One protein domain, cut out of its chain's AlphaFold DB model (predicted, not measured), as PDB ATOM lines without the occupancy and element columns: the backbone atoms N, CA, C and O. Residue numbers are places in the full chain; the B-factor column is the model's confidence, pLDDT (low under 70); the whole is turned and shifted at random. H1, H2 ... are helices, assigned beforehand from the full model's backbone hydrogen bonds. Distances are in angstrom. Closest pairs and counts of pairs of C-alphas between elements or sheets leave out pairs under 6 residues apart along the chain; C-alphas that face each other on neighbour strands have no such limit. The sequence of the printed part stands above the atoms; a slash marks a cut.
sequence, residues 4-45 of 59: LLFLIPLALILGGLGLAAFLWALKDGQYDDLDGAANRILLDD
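Overview. This is residues 4 to 45 of the 59 residues of the protein "Cbb3-type cytochrome oxidase maturation protein" of Falsochrobactrum ovis (UniProt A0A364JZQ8). A long straight helix, H1, is followed by a bare link and a shorter helix, H2, which points away from it, as a wide open V with unequal arms. The two helices do not fold back on each other, and residues 4 to 45 stand free. The printed part has 42 residues with two named helices, H1 then H2, and no named strand; the class is all helix. It is extended, with a radius of gyration of the C-alphas of 17.5 A, and spans 56 by 20 by 7 A, a rod.

Arrangement. H1, residues 4 to 27, and H2, residues 34 to 43, are apart. A short link of 6 residues joins them. O i to N i+4 pairs are within hydrogen-bond range in 19 of 20 cases in H1 and 5 of 6 in H2.

Along the chain. H1 begins at C-alpha 4 (135.910, 93.944, 87.001) and measures 33.9 A to C-alpha 27. H2 measures 14.6 A and ends at C-alpha 43 (177.729, 125.077, 96.734).

Size, cuts and confidence. The two C-alphas farthest apart, those of Leu 5 and Asp 45, are 56.3 A apart. The printed part has no cut. Its mean pLDDT is 86.1; residue 31 and residues 43 to 45 are under 70.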
ATOM      1  N   LEU A   4     136.157  92.535  86.663       93.12
ATOM      2  CA  LEU A   4     135.910  93.944  87.001       93.12
ATOM      3  C   LEU A   4     135.368  94.129  88.428       93.12
ATOM      4  O   LEU A   4     135.721  95.109  89.075       93.12
ATOM      5  N   LEU A   5     134.588  93.172  88.945       95.25
ATOM      6  CA  LEU A   5     134.062  93.226  90.316       95.25
ATOM      7  C   LEU A   5     135.166  93.165  91.379       95.25
ATOM      8  O   LEU A   5     134.971  93.684  92.470       95.25
ATOM      9  N   PHE A   6     136.320  92.574  91.060       94.81
ATOM     10  CA  PHE A   6     137.484  92.534  91.949       94.81
ATOM     11  C   PHE A   6     138.480  93.654  91.645       94.81
ATOM     12  O   PHE A   6     139.032  94.265  92.556       94.81
ATOM     13  N   LEU A   7     138.692  93.953  90.361       96.44
ATOM     14  CA  LEU A   7     139.673  94.943  89.922       96.44
ATOM     15  C   LEU A   7     139.281  96.373  90.306       96.44
ATOM     16  O   LEU A   7     140.158  97.145  90.676       96.44
ATOM     17  N   ILE A   8     137.991  96.723  90.264       96.44
ATOM     18  CA  ILE A   8     137.516  98.062  90.652       96.44
ATOM     19  C   ILE A   8     137.809  98.356  92.135       96.44
ATOM     20  O   ILE A   8     138.506  99.335  92.404       96.44
ATOM     21  N   PRO A   9     137.348  97.546  93.109       97.06
ATOM     22  CA  PRO A   9     137.649  97.808  94.514       97.06
ATOM     23  C   PRO A   9     139.148  97.729  94.815       97.06
ATOM     24  O   PRO A   9     139.649  98.556  95.572       97.06
ATOM     25  N   LEU A  10     139.886  96.809  94.182       97.75
ATOM     26  CA  LEU A  10     141.338  96.738  94.349       97.75
ATOM     27  C   LEU A  10     142.035  98.019  93.862       97.75
ATOM     28  O   LEU A  10     142.884  98.556  94.570       97.75
ATOM     29  N   ALA A  11     141.651  98.542  92.696       98.00
ATOM     30  CA  ALA A  11     142.201  99.787  92.167       98.00
ATOM     31  C   ALA A  11     141.871 100.991  93.061       98.00
ATOM     32  O   ALA A  11     142.741 101.827  93.297       98.00
ATOM     33  N   LEU A  12     140.649 101.061  93.604       98.44
ATOM     34  CA  LEU A  12     140.256 102.116  94.544       98.44
ATOM     35  C   LEU A  12     141.063 102.057  95.845       98.44
ATOM     36  O   LEU A  12     141.491 103.099  96.334       98.44
ATOM     37  N   ILE A  13     141.308 100.856  96.383       98.56
ATOM     38  CA  ILE A  13     142.147 100.674  97.575       98.56
ATOM     39  C   ILE A  13     143.579 101.121  97.284       98.56
ATOM     40  O   ILE A  13     144.135 101.903  98.047       98.56
ATOM     41  N   LEU A  14     144.169 100.669  96.176       98.56
ATOM     42  CA  LEU A  14     145.539 101.033  95.809       98.56
ATOM     43  C   LEU A  14     145.682 102.540  95.558       98.56
ATOM     44  O   LEU A  14     146.619 103.158  96.064       98.56
ATOM     45  N   GLY A  15     144.731 103.147  94.846       98.50
ATOM     46  CA  GLY A  15     144.690 104.593  94.636       98.50
ATOM     47  C   GLY A  15     144.518 105.367  95.945       98.50
ATOM     48  O   GLY A  15     145.220 106.347  96.176       98.50
ATOM     49  N   GLY A  16     143.640 104.893  96.835       98.69
ATOM     50  CA  GLY A  16     143.424 105.481  98.156       98.69
ATOM     51  C   GLY A  16     144.652 105.388  99.063       98.69
ATOM     52  O   GLY A  16     144.999 106.370  99.713       98.69
ATOM     53  N   LEU A  17     145.348 104.247  99.068       98.69
ATOM     54  CA  LEU A  17     146.605 104.067  99.800       98.69
ATOM     55  C   LEU A  17     147.697 105.002  99.275       98.69
ATOM     56  O   LEU A  17     148.370 105.651 100.072       98.69
ATOM     57  N   GLY A  18     147.838 105.116  97.950       97.88
ATOM     58  CA  GLY A  18     148.784 106.046  97.332       97.88
ATOM     59  C   GLY A  18     148.481 107.504  97.687       97.88
ATOM     60  O   GLY A  18     149.381 108.243  98.081       97.88
ATOM     61  N   LEU A  19     147.207 107.903  97.628       97.81
ATOM     62  CA  LEU A  19     146.781 109.249  98.009       97.81
ATOM     63  C   LEU A  19     147.023 109.526  99.500       97.81
ATOM     64  O   LEU A  19     147.515 110.596  99.849       97.81
ATOM     65  N   ALA A  20     146.717 108.571 100.380       97.50
ATOM     66  CA  ALA A  20     146.960 108.710 101.814       97.50
ATOM     67  C   ALA A  20     148.458 108.846 102.127       97.50
ATOM     68  O   ALA A  20     148.836 109.720 102.907       97.50
ATOM     69  N   ALA A  21     149.307 108.036 101.488       96.00
ATOM     70  CA  ALA A  21     150.758 108.133 101.619       96.00
ATOM     71  C   ALA A  21     151.290 109.484 101.115       96.00
ATOM     72  O   ALA A  21     152.107 110.109 101.787       96.00
ATOM     73  N   PHE A  22     150.779 109.971  99.981       93.12
ATOM     74  CA  PHE A  22     151.129 111.282  99.436       93.12
ATOM     75  C   PHE A  22     150.761 112.428 100.391       93.12
ATOM     76  O   PHE A  22     151.588 113.290 100.676       93.12
ATOM     77  N   LEU A  23     149.540 112.419 100.937       94.19
ATOM     78  CA  LEU A  23     149.104 113.434 101.902       94.19
ATOM     79  C   LEU A  23     149.895 113.363 103.215       94.19
ATOM     80  O   LEU A  23     150.162 114.398 103.823       94.19
ATOM     81  N   TRP A  24     150.284 112.162 103.651       92.75
ATOM     82  CA  TRP A  24     151.157 111.983 104.809       92.75
ATOM     83  C   TRP A  24     152.549 112.583 104.567       92.75
ATOM     84  O   TRP A  24     153.016 113.340 105.411       92.75
ATOM     85  N   ALA A  25     153.151 112.345 103.398       88.69
ATOM     86  CA  ALA A  25     154.446 112.921 103.024       88.69
ATOM     87  C   ALA A  25     154.412 114.459 102.934       88.69
ATOM     88  O   ALA A  25     155.350 115.124 103.367       88.69
ATOM     89  N   LEU A  26     153.311 115.038 102.431       87.19
ATOM     90  CA  LEU A  26     153.104 116.492 102.448       87.19
ATOM     91  C   LEU A  26     153.021 117.043 103.876       87.19
ATOM     92  O   LEU A  26     153.567 118.104 104.162       87.19
ATOM     93  N   LYS A  27     152.328 116.336 104.776       86.00
ATOM     94  CA  LYS A  27     152.182 116.745 106.178       86.00
ATOM     95  C   LYS A  27     153.505 116.674 106.949       86.00
ATOM     96  O   LYS A  27     153.697 117.483 107.851       86.00
ATOM     97  N   ASP A  28     154.373 115.716 106.636       83.62
ATOM     98  CA  ASP A  28     155.632 115.489 107.362       83.62
ATOM     99  C   ASP A  28     156.706 116.556 107.074       83.62
ATOM    100  O   ASP A  28     157.803 116.495 107.617       83.62
ATOM    101  N   GLY A  29     156.406 117.551 106.227       71.81
ATOM    102  CA  GLY A  29     157.315 118.667 105.945       71.81
ATOM    103  C   GLY A  29     158.540 118.266 105.121       71.81
ATOM    104  O   GLY A  29     159.470 119.051 104.983       71.81
ATOM    105  N   GLN A  30     158.551 117.064 104.526       70.69
ATOM    106  CA  GLN A  30     159.683 116.567 103.731       70.69
ATOM    107  C   GLN A  30     159.996 117.452 102.510       70.69
ATOM    108  O   GLN A  30     161.103 117.415 101.979       70.69
ATOM    109  N   TYR A  31     159.030 118.260 102.069       68.00
ATOM    110  CA  TYR A  31     159.185 119.196 100.959       68.00
ATOM    111  C   TYR A  31     159.782 120.553 101.371       68.00
ATOM    112  O   TYR A  31     160.205 121.290 100.486       68.00
ATOM    113  N   ASP A  32     159.871 120.867 102.669       71.62
ATOM    114  CA  ASP A  32     160.341 122.179 103.147       71.62
ATOM    115  C   ASP A  32     161.870 122.350 103.034       71.62
ATOM    116  O   ASP A  32     162.350 123.470 102.891       71.62
ATOM    117  N   ASP A  33     162.649 121.259 103.059       76.00
ATOM    118  CA  ASP A  33     164.123 121.294 102.925       76.00
ATOM    119  C   ASP A  33     164.621 120.863 101.530       76.00
ATOM    120  O   ASP A  33     165.823 120.705 101.310       76.00
ATOM    121  N   LEU A  34     163.730 120.689 100.543       73.81
ATOM    122  CA  LEU A  34     164.159 120.399  99.165       73.81
ATOM    123  C   LEU A  34     164.929 121.575  98.549       73.81
ATOM    124  O   LEU A  34     165.931 121.359  97.866       73.81
ATOM    125  N   ASP A  35     164.512 122.807  98.847       75.06
ATOM    126  CA  ASP A  35     165.197 124.024  98.401       75.06
ATOM    127  C   ASP A  35     166.588 124.158  99.050       75.06
ATOM    128  O   ASP A  35     167.567 124.505  98.388       75.06
ATOM    129  N   GLY A  36     166.705 123.808 100.336       78.25
ATOM    130  CA  GLY A  36     167.977 123.788 101.063       78.25
ATOM    131  C   GLY A  36     168.939 122.719 100.541       78.25
ATOM    132  O   GLY A  36     170.128 122.988 100.368       78.25
ATOM    133  N   ALA A  37     168.434 121.521 100.231       79.56
ATOM    134  CA  ALA A  37     169.225 120.444  99.638       79.56
ATOM    135  C   ALA A  37     169.756 120.802  98.238       79.56
ATOM    136  O   ALA A  37     170.913 120.508  97.934       79.56
ATOM    137  N   ALA A  38     168.945 121.471  97.411       80.00
ATOM    138  CA  ALA A  38     169.358 121.959  96.095       80.00
ATOM    139  C   ALA A  38     170.424 123.067  96.183       80.00
ATOM    140  O   ALA A  38     171.319 123.128  95.346       80.00
ATOM    141  N   ASN A  39     170.359 123.923  97.204       78.81
ATOM    142  CA  ASN A  39     171.385 124.938  97.434       78.81
ATOM    143  C   ASN A  39     172.723 124.311  97.867       78.81
ATOM    144  O   ASN A  39     173.768 124.724  97.380       78.81
ATOM    145  N   ARG A  40     172.696 123.279  98.725       78.19
ATOM    146  CA  ARG A  40     173.908 122.568  99.179       78.19
ATOM    147  C   ARG A  40     174.634 121.866  98.026       78.19
ATOM    148  O   ARG A  40     175.811 122.116  97.819       78.19
ATOM    149  N   ILE A  41     173.922 121.119  97.177       76.06
ATOM    150  CA  ILE A  41     174.555 120.402  96.052       76.06
ATOM    151  C   ILE A  41     175.201 121.317  94.996       76.06
ATOM    152  O   ILE A  41     176.033 120.856  94.225       76.06
ATOM    153  N   LEU A  42     174.806 122.593  94.929       72.75
ATOM    154  CA  LEU A  42     175.414 123.578  94.027       72.75
ATOM    155  C   LEU A  42     176.610 124.309  94.651       72.75
ATOM    156  O   LEU A  42     177.405 124.874  93.908       72.75
ATOM    157  N   LEU A  43     176.709 124.338  95.983       69.62
ATOM    158  CA  LEU A  43     177.729 125.077  96.734       69.62
ATOM    159  C   LEU A  43     178.828 124.169  97.307       69.62
ATOM    160  O   LEU A  43     179.916 124.657  97.597       69.62
ATOM    161  N   ASP A  44     178.571 122.863  97.438       62.50
ATOM    162  CA  ASP A  44     179.520 121.890  97.998       62.50
ATOM    163  C   ASP A  44     180.807 121.733  97.150       62.50
ATOM    164  O   ASP A  44     181.807 121.234  97.660       62.50
ATOM    165  N   ASP A  45     180.827 122.199  95.894       60.25
ATOM    166  CA  ASP A  45     182.037 122.212  95.053       60.25
ATOM    167  C   ASP A  45     182.988 123.396  95.367       60.25
ATOM    168  O   ASP A  45     184.157 123.357  94.971       60.25
TER     169      ASP A  45